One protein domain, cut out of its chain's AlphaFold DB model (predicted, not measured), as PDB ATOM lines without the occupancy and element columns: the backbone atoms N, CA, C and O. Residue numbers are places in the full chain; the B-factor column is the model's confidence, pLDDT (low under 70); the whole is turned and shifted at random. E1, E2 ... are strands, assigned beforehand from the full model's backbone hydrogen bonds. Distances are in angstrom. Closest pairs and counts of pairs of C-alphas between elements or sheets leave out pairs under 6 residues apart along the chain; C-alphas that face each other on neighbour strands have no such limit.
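AT A GLANCE: This is residues 2 to 69 of the 350 residues of the protein "Fibronectin type-III domain-containing protein" of Actinobacteria bacterium (UniProt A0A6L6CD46). There is little regular structure here: a long, loose rod in which one two-stranded hairpin, E1 and E2, is joined by a long looped link at one end. Residues 2 to 25 form a wide loop before the hairpin, where residues 4 to 5 pair antiparallel with residues 11 to 12. The printed part has 68 residues, of which 11 are in named elements, both strands, E1 then E2, antiparallel; the class is all strand, with no named helix. It is loose, with a radius of gyration of the C-alphas of 14.8 A and spans of 49 by 22 by 19 A.

HOW THE PARTS SIT: E1, residues 26 to 30, and E2, residues 57 to 62, form an antiparallel hairpin, at 158 degrees. C-alphas 29 and 58 face each other at 4.2 A. N 28 and O 60, 2.9 A apart, are within hydrogen-bond range.

IN THESE COORDINATES: E1 begins at C-alpha 26, (216.562, 217.821, 222.949). E2 ends at C-alpha 62, (219.277, 215.960, 227.227). Each spans 13.7 A.

THE WHOLE: The farthest C-alphas, Pro 38 and Ser 69, are 48.7 A apart. The printed part has no cut. The link from E1 to E2, 26 residues, is long. Residues 2 to 11 and 17 to 18 have pLDDT under 70.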
ATOM      1  N   VAL A   2     218.998 224.676 229.191       43.72
ATOM      2  CA  VAL A   2     219.260 223.273 228.853       43.72
ATOM      3  C   VAL A   2     220.564 222.941 229.554       43.72
ATOM      4  O   VAL A   2     221.563 223.593 229.279       43.72
ATOM      5  N   SER A   3     220.539 221.999 230.491       49.47
ATOM      6  CA  SER A   3     221.737 221.564 231.205       49.47
ATOM      7  C   SER A   3     222.091 220.160 230.736       49.47
ATOM      8  O   SER A   3     221.319 219.224 230.960       49.47
ATOM      9  N   LEU A   4     223.241 220.018 230.082       47.31
ATOM     10  CA  LEU A   4     223.850 218.721 229.813       47.31
ATOM     11  C   LEU A   4     224.919 218.481 230.882       47.31
ATOM     12  O   LEU A   4     225.921 219.190 230.923       47.31
ATOM     13  N   THR A   5     224.696 217.502 231.753       47.25
ATOM     14  CA  THR A   5     225.696 217.077 232.736       47.25
ATOM     15  C   THR A   5     226.500 215.935 232.134       47.25
ATOM     16  O   THR A   5     225.973 214.843 231.930       47.25
ATOM     17  N   LEU A   6     227.771 216.190 231.828       50.75
ATOM     18  CA  LEU A   6     228.721 215.150 231.443       50.75
ATOM     19  C   LEU A   6     229.306 214.544 232.726       50.75
ATOM     20  O   LEU A   6     229.665 215.268 233.655       50.75
ATOM     21  N   THR A   7     229.398 213.216 232.800       51.47
ATOM     22  CA  THR A   7     229.810 212.445 233.993       51.47
ATOM     23  C   THR A   7     231.247 212.703 234.471       51.47
ATOM     24  O   THR A   7     231.655 212.149 235.486       51.47
ATOM     25  N   SER A   8     231.999 213.577 233.797       54.38
ATOM     26  CA  SER A   8     233.347 214.023 234.168       54.38
ATOM     27  C   SER A   8     233.408 215.413 234.829       54.38
ATOM     28  O   SER A   8     234.501 215.929 235.039       54.38
ATOM     29  N   GLY A   9     232.272 216.027 235.190       56.38
ATOM     30  CA  GLY A   9     232.246 217.280 235.967       56.38
ATOM     31  C   GLY A   9     232.299 218.575 235.145       56.38
ATOM     32  O   GLY A   9     232.412 219.655 235.720       56.38
ATOM     33  N   TYR A  10     232.173 218.494 233.819       61.47
ATOM     34  CA  TYR A  10     232.075 219.665 232.947       61.47
ATOM     35  C   TYR A  10     230.610 220.050 232.699       61.47
ATOM     36  O   TYR A  10     229.780 219.205 232.353       61.47
ATOM     37  N   LEU A  11     230.304 221.341 232.858       64.44
ATOM     38  CA  LEU A  11     229.035 221.953 232.461       64.44
ATOM     39  C   LEU A  11     229.219 222.621 231.098       64.44
ATOM     40  O   LEU A  11     230.097 223.465 230.933       64.44
ATOM     41  N   LEU A  12     228.396 222.236 230.122       70.31
ATOM     42  CA  LEU A  12     228.344 222.898 228.822       70.31
ATOM     43  C   LEU A  12     227.147 223.850 228.787       70.31
ATOM     44  O   LEU A  12     226.003 223.408 228.664       70.31
ATOM     45  N   ASP A  13     227.426 225.150 228.856       72.12
ATOM     46  CA  ASP A  13     226.413 226.189 228.695       72.12
ATOM     47  C   ASP A  13     226.237 226.539 227.215       72.12
ATOM     48  O   ASP A  13     227.130 227.073 226.554       72.12
ATOM     49  N   LEU A  14     225.051 226.245 226.686       71.06
ATOM     50  CA  LEU A  14     224.678 226.599 225.322       71.06
ATOM     51  C   LEU A  14     223.829 227.870 225.325       71.06
ATOM     52  O   LEU A  14     222.709 227.891 225.843       71.06
ATOM     53  N   ASN A  15     224.332 228.914 224.670       74.31
ATOM     54  CA  ASN A  15     223.541 230.097 224.359       74.31
ATOM     55  C   ASN A  15     222.661 229.815 223.144       74.31
ATOM     56  O   ASN A  15     223.101 229.877 221.997       74.31
ATOM     57  N   LEU A  16     221.404 229.485 223.411       72.19
ATOM     58  CA  LEU A  16     220.412 229.278 222.370       72.19
ATOM     59  C   LEU A  16     219.820 230.619 221.940       72.19
ATOM     60  O   LEU A  16     219.453 231.451 222.767       72.19
ATOM     61  N   THR A  17     219.678 230.805 220.631       66.88
ATOM     62  CA  THR A  17     219.015 231.980 220.046       66.88
ATOM     63  C   THR A  17     217.496 231.947 220.215       66.88
ATOM     64  O   THR A  17     216.841 232.974 220.066       66.88
ATOM     65  N   SER A  18     216.934 230.779 220.538       68.25
ATOM     66  CA  SER A  18     215.514 230.574 220.817       68.25
ATOM     67  C   SER A  18     215.331 229.714 222.064       68.25
ATOM     68  O   SER A  18     216.136 228.831 222.368       68.25
ATOM     69  N   ALA A  19     214.264 229.988 222.814       72.50
ATOM     70  CA  ALA A  19     213.914 229.167 223.961       72.50
ATOM     71  C   ALA A  19     213.347 227.818 223.498       72.50
ATOM     72  O   ALA A  19     212.519 227.754 222.594       72.50
ATOM     73  N   ILE A  20     213.749 226.740 224.167       77.94
ATOM     74  CA  ILE A  20     213.157 225.417 223.960       77.94
ATOM     75  C   ILE A  20     211.879 225.326 224.793       77.94
ATOM     76  O   ILE A  20     211.894 225.658 225.980       77.94
ATOM     77  N   THR A  21     210.772 224.869 224.211       79.94
ATOM     78  CA  THR A  21     209.521 224.654 224.952       79.94
ATOM     79  C   THR A  21     209.618 223.428 225.858       79.94
ATOM     80  O   THR A  21     210.298 222.447 225.548       79.94
ATOM     81  N   ARG A  22     208.902 223.451 226.982       80.62
ATOM     82  CA  ARG A  22     208.738 222.303 227.874       80.62
ATOM     83  C   ARG A  22     208.239 221.089 227.086       80.62
ATOM     84  O   ARG A  22     207.329 221.215 226.270       80.62
ATOM     85  N   GLY A  23     208.828 219.926 227.349       77.25
ATOM     86  CA  GLY A  23     208.448 218.660 226.714       77.25
ATOM     87  C   GLY A  23     209.023 218.438 225.312       77.25
ATOM     88  O   GLY A  23     208.858 217.350 224.770       77.25
ATOM     89  N   ALA A  24     209.729 219.414 224.728       79.31
ATOM     90  CA  ALA A  24     210.483 219.178 223.500       79.31
ATOM     91  C   ALA A  24     211.654 218.217 223.764       79.31
ATOM     92  O   ALA A  24     212.360 218.360 224.768       79.31
ATOM     93  N   VAL A  25     211.871 217.272 222.847       81.81
ATOM     94  CA  VAL A  25     213.023 216.365 222.872       81.81
ATOM     95  C   VAL A  25     214.255 217.135 222.413       81.81
ATOM     96  O   VAL A  25     214.265 217.700 221.321       81.81
ATOM     97  N   VAL A  26     215.290 217.163 223.251       83.00
ATOM     98  CA  VAL A  26     216.562 217.821 222.949       83.00
ATOM     99  C   VAL A  26     217.634 216.755 222.799       83.00
ATOM    100  O   VAL A  26     217.840 215.944 223.704       83.00
ATOM    101  N   THR A  27     218.314 216.769 221.657       85.94
ATOM    102  CA  THR A  27     219.447 215.889 221.374       85.94
ATOM    103  C   THR A  27     220.710 216.700 221.144       85.94
ATOM    104  O   THR A  27     220.661 217.745 220.495       85.94
ATOM    105  N   PHE A  28     221.840 216.198 221.628       84.06
ATOM    106  CA  PHE A  28     223.151 216.807 221.439       84.06
ATOM    107  C   PHE A  28     224.086 215.860 220.686       84.06
ATOM    108  O   PHE A  28     224.220 214.696 221.063       84.06
ATOM    109  N   SER A  29     224.756 216.374 219.659       88.62
ATOM    110  CA  SER A  29     225.804 215.662 218.929       88.62
ATOM    111  C   SER A  29     227.000 216.580 218.732       88.62
ATOM    112  O   SER A  29     226.838 217.782 218.521       88.62
ATOM    113  N   TYR A  30     228.191 215.998 218.750       89.00
ATOM    114  CA  TYR A  30     229.446 216.667 218.446       89.00
ATOM    115  C   TYR A  30     230.122 215.959 217.273       89.00
ATOM    116  O   TYR A  30     230.218 214.734 217.245       89.00
ATOM    117  N   THR A  31     230.572 216.741 216.295       92.81
ATOM    118  CA  THR A  31     231.382 216.252 215.175       92.81
ATOM    119  C   THR A  31     232.778 216.829 215.326       92.81
ATOM    120  O   THR A  31     232.941 218.049 215.285       92.81
ATOM    121  N   ALA A  32     233.764 215.961 215.525       89.75
ATOM    122  CA  ALA A  32     235.154 216.357 215.659       89.75
ATOM    123  C   ALA A  32     235.667 216.985 214.350       89.75
ATOM    124  O   ALA A  32     235.360 216.468 213.267       89.75
ATOM    125  N   PRO A  33     236.431 218.091 214.420       86.81
ATOM    126  CA  PRO A  33     237.117 218.623 213.251       86.81
ATOM    127  C   PRO A  33     238.213 217.648 212.775       86.81
ATOM    128  O   PRO A  33     238.616 216.753 213.522       86.81
ATOM    129  N   PRO A  34     238.711 217.794 211.534       84.12
ATOM    130  CA  PRO A  34     239.883 217.053 211.081       84.12
ATOM    131  C   PRO A  34     241.081 217.301 212.005       84.12
ATOM    132  O   PRO A  34     241.304 218.434 212.426       84.12
ATOM    133  N   VAL A  35     241.858 216.252 212.282       77.94
ATOM    134  CA  VAL A  35     243.043 216.336 213.148       77.94
ATOM    135  C   VAL A  35     244.081 217.277 212.529       77.94
ATOM    136  O   VAL A  35     244.492 217.089 211.382       77.94
ATOM    137  N   GLU A  36     244.515 218.279 213.293       72.25
ATOM    138  CA  GLU A  36     245.588 219.201 212.905       72.25
ATOM    139  C   GLU A  36     246.974 218.634 213.279       72.25
ATOM    140  O   GLU A  36     247.134 217.967 214.301       72.25
ATOM    141  N   ASN A  37     247.991 218.895 212.448       70.56
ATOM    142  CA  ASN A  37     249.381 218.472 212.670       70.56
ATOM    143  C   ASN A  37     250.336 219.666 212.433       70.56
ATOM    144  O   ASN A  37     250.330 220.200 211.320       70.56
ATOM    145  N   PRO A  38     251.152 220.100 213.418       72.62
ATOM    146  CA  PRO A  38     251.366 219.492 214.737       72.62
ATOM    147  C   PRO A  38     250.153 219.626 215.661       72.62
ATOM    148  O   PRO A  38     249.386 220.577 215.550       72.62
ATOM    149  N   VAL A  39     249.994 218.668 216.577       70.19
ATOM    150  CA  VAL A  39     248.949 218.713 217.609       70.19
ATOM    151  C   VAL A  39     249.194 219.942 218.485       70.19
ATOM    152  O   VAL A  39     250.282 220.107 219.038       70.19
ATOM    153  N   THR A  40     248.197 220.818 218.587       73.50
ATOM    154  CA  THR A  40     248.244 222.016 219.434       73.50
ATOM    155  C   THR A  40     247.147 221.954 220.490       73.50
ATOM    156  O   THR A  40     246.115 221.325 220.274       73.50
ATOM    157  N   THR A  41     247.342 222.638 221.617       75.75
ATOM    158  CA  THR A  41     246.334 222.795 222.684       75.75
ATOM    159  C   THR A  41     245.350 223.943 222.422       75.75
ATOM    160  O   THR A  41     244.638 224.377 223.325       75.75
ATOM    161  N   THR A  42     245.363 224.513 221.213       76.19
ATOM    162  CA  THR A  42     244.613 225.730 220.861       76.19
ATOM    163  C   THR A  42     243.777 225.567 219.592       76.19
ATOM    164  O   THR A  42     243.430 226.568 218.957       76.19
ATOM    165  N   ASN A  43     243.475 224.331 219.183       81.25
ATOM    166  CA  ASN A  43     242.658 224.086 217.996       81.25
ATOM    167  C   ASN A  43     241.153 224.258 218.310       81.25
ATOM    168  O   ASN A  43     240.753 224.662 219.403       81.25
ATOM    169  N   LYS A  44     240.290 224.028 217.313       84.00
ATOM    170  CA  LYS A  44     238.830 224.186 217.461       84.00
ATOM    171  C   LYS A  44     238.112 222.947 218.015       84.00
ATOM    172  O   LYS A  44     236.885 222.989 218.131       84.00
ATOM    173  N   ALA A  45     238.818 221.852 218.290       87.62
ATOM    174  CA  ALA A  45     238.220 220.647 218.845       87.62
ATOM    175  C   ALA A  45     237.853 220.848 220.323       87.62
ATOM    176  O   ALA A  45     238.387 221.710 221.017       87.62
ATOM    177  N   LEU A  46     236.937 220.023 220.827       87.12
ATOM    178  CA  LEU A  46     236.831 219.809 222.267       87.12
ATOM    179  C   LEU A  46     238.070 219.021 222.701       87.12
ATOM    180  O   LEU A  46     238.217 217.876 222.284       87.12
ATOM    181  N   GLN A  47     238.951 219.631 223.492       84.88
ATOM    182  CA  GLN A  47     240.215 219.027 223.923       84.88
ATOM    183  C   GLN A  47     240.254 218.816 225.440       84.88
ATOM    184  O   GLN A  47     239.606 219.547 226.197       84.88
ATOM    185  N   ASP A  48     241.029 217.829 225.892       82.75
ATOM    186  CA  ASP A  48     241.436 217.732 227.297       82.75
ATOM    187  C   ASP A  48     242.593 218.700 227.627       82.75
ATOM    188  O   ASP A  48     243.116 219.413 226.769       82.75
ATOM    189  N   LEU A  49     243.020 218.735 228.895       81.69
ATOM    190  CA  LEU A  49     244.125 219.595 229.343       81.69
ATOM    191  C   LEU A  49     245.496 219.189 228.769       81.69
ATOM    192  O   LEU A  49     246.461 219.937 228.922       81.69
ATOM    193  N   GLN A  50     245.605 218.006 228.159       82.94
ATOM    194  CA  GLN A  50     246.812 217.513 227.500       82.94
ATOM    195  C   GLN A  50     246.803 217.812 225.988       82.94
ATOM    196  O   GLN A  50     247.823 217.599 225.334       82.94
ATOM    197  N   GLY A  51     245.701 218.345 225.442       80.56
ATOM    198  CA  GLY A  51     245.541 218.653 224.019       80.56
ATOM    199  C   GLY A  51     245.051 217.478 223.172       80.56
ATOM    200  O   GLY A  51     245.189 217.523 221.952       80.56
ATOM    201  N   ASN A  52     244.503 216.422 223.782       84.12
ATOM    202  CA  ASN A  52     243.898 215.330 223.022       84.12
ATOM    203  C   ASN A  52     242.486 215.723 222.569       84.12
ATOM    204  O   ASN A  52     241.646 216.093 223.393       84.12
ATOM    205  N   ASP A  53     242.218 215.599 221.269       87.44
ATOM    206  CA  ASP A  53     240.917 215.906 220.675       87.44
ATOM    207  C   ASP A  53     239.875 214.832 221.025       87.44
ATOM    208  O   ASP A  53     240.098 213.628 220.865       87.44
ATOM    209  N   ALA A  54     238.685 215.263 221.442       87.12
ATOM    210  CA  ALA A  54     237.539 214.383 221.597       87.12
ATOM    211  C   ALA A  54     237.085 213.842 220.233       87.12
ATOM    212  O   ALA A  54     236.974 214.582 219.252       87.12
ATOM    213  N   LEU A  55     236.739 212.553 220.191       89.56
ATOM    214  CA  LEU A  55     236.082 211.943 219.035       89.56
ATOM    215  C   LEU A  55     234.660 212.494 218.852       89.56
ATOM    216  O   LEU A  55     234.046 212.997 219.791       89.56
ATOM    217  N   SER A  56     234.109 212.357 217.646       91.31
ATOM    218  CA  SER A  56     232.687 212.631 217.395       91.31
ATOM    219  C   SER A  56     231.794 211.726 218.253       91.31
ATOM    220  O   SER A  56     232.086 210.541 218.411       91.31
ATOM    221  N   PHE A  57     230.678 212.252 218.758       88.81
ATOM    222  CA  PHE A  57     229.707 211.486 219.548       88.81
ATOM    223  C   PHE A  57     228.276 212.029 219.410       88.81
ATOM    224  O   PHE A  57     228.054 213.155 218.963       88.81
ATOM    225  N   GLY A  58     227.297 211.228 219.839       86.94
ATOM    226  CA  GLY A  58     225.868 211.557 219.828       86.94
ATOM    227  C   GLY A  58     225.052 210.761 218.798       86.94
ATOM    228  O   GLY A  58     225.617 209.947 218.065       86.94
ATOM    229  N   PRO A  59     223.722 210.973 218.741       89.69
ATOM    230  CA  PRO A  59     222.951 211.921 219.550       89.69
ATOM    231  C   PRO A  59     222.745 211.450 220.996       89.69
ATOM    232  O   PRO A  59     222.307 210.331 221.248       89.69
ATOM    233  N   LEU A  60     223.019 212.332 221.953       82.88
ATOM    234  CA  LEU A  60     222.728 212.141 223.372       82.88
ATOM    235  C   LEU A  60     221.418 212.838 223.726       82.88
ATOM    236  O   LEU A  60     221.186 213.969 223.296       82.88
ATOM    237  N   THR A  61     220.569 212.196 224.523       82.06
ATOM    238  CA  THR A  61     219.338 212.819 225.024       82.06
ATOM    239  C   THR A  61     219.659 213.755 226.184       82.06
ATOM    240  O   THR A  61     220.430 213.403 227.074       82.06
ATOM    241  N   VAL A  62     219.056 214.944 226.190       81.12
ATOM    242  CA  VAL A  62     219.277 215.960 227.227       81.12
ATOM    243  C   VAL A  62     217.999 216.183 228.031       81.12
ATOM    244  O   VAL A  62     216.910 216.290 227.463       81.12
ATOM    245  N   SER A  63     218.127 216.305 229.354       81.75
ATOM    246  CA  SER A  63     217.010 216.673 230.227       81.75
ATOM    247  C   SER A  63     216.561 218.110 229.952       81.75
ATOM    248  O   SER A  63     217.275 219.077 230.224       81.75
ATOM    249  N   ASN A  64     215.347 218.261 229.418       81.19
ATOM    250  CA  ASN A  64     214.743 219.559 229.145       81.19
ATOM    251  C   ASN A  64     213.923 220.049 230.348       81.19
ATOM    252  O   ASN A  64     212.736 219.749 230.477       81.19
ATOM    253  N   ASN A  65     214.551 220.872 231.188       80.88
ATOM    254  CA  ASN A  65     213.915 221.510 232.345       80.88
ATOM    255  C   ASN A  65     213.275 222.872 232.008       80.88
ATOM    256  O   ASN A  65     213.163 223.748 232.867       80.88
ATOM    257  N   SER A  66     212.889 223.104 230.750       82.56
ATOM    258  CA  SER A  66     212.273 224.371 230.363       82.56
ATOM    259  C   SER A  66     210.931 224.613 231.066       82.56
ATOM    260  O   SER A  66     210.083 223.728 231.217       82.56
ATOM    261  N   ILE A  67     210.720 225.867 231.464       79.94
ATOM    262  CA  ILE A  67     209.449 226.373 231.995       79.94
ATOM    263  C   ILE A  67     208.602 227.069 230.922       79.94
ATOM    264  O   ILE A  67     207.470 227.461 231.195       79.94
ATOM    265  N   VAL A  68     209.129 227.215 229.702       78.19
ATOM    266  CA  VAL A  68     208.421 227.857 228.590       78.19
ATOM    267  C   VAL A  68     207.336 226.914 228.090       78.19
ATOM    268  O   VAL A  68     207.626 225.821 227.612       78.19
ATOM    269  N   SER A  69     206.077 227.321 228.214       79.25
ATOM    270  CA  SER A  69     204.946 226.501 227.776       79.25
ATOM    271  C   SER A  69     204.793 226.552 226.251       79.25
ATOM    272  O   SER A  69     204.919 227.635 225.680       79.25
TER     273      SER A  69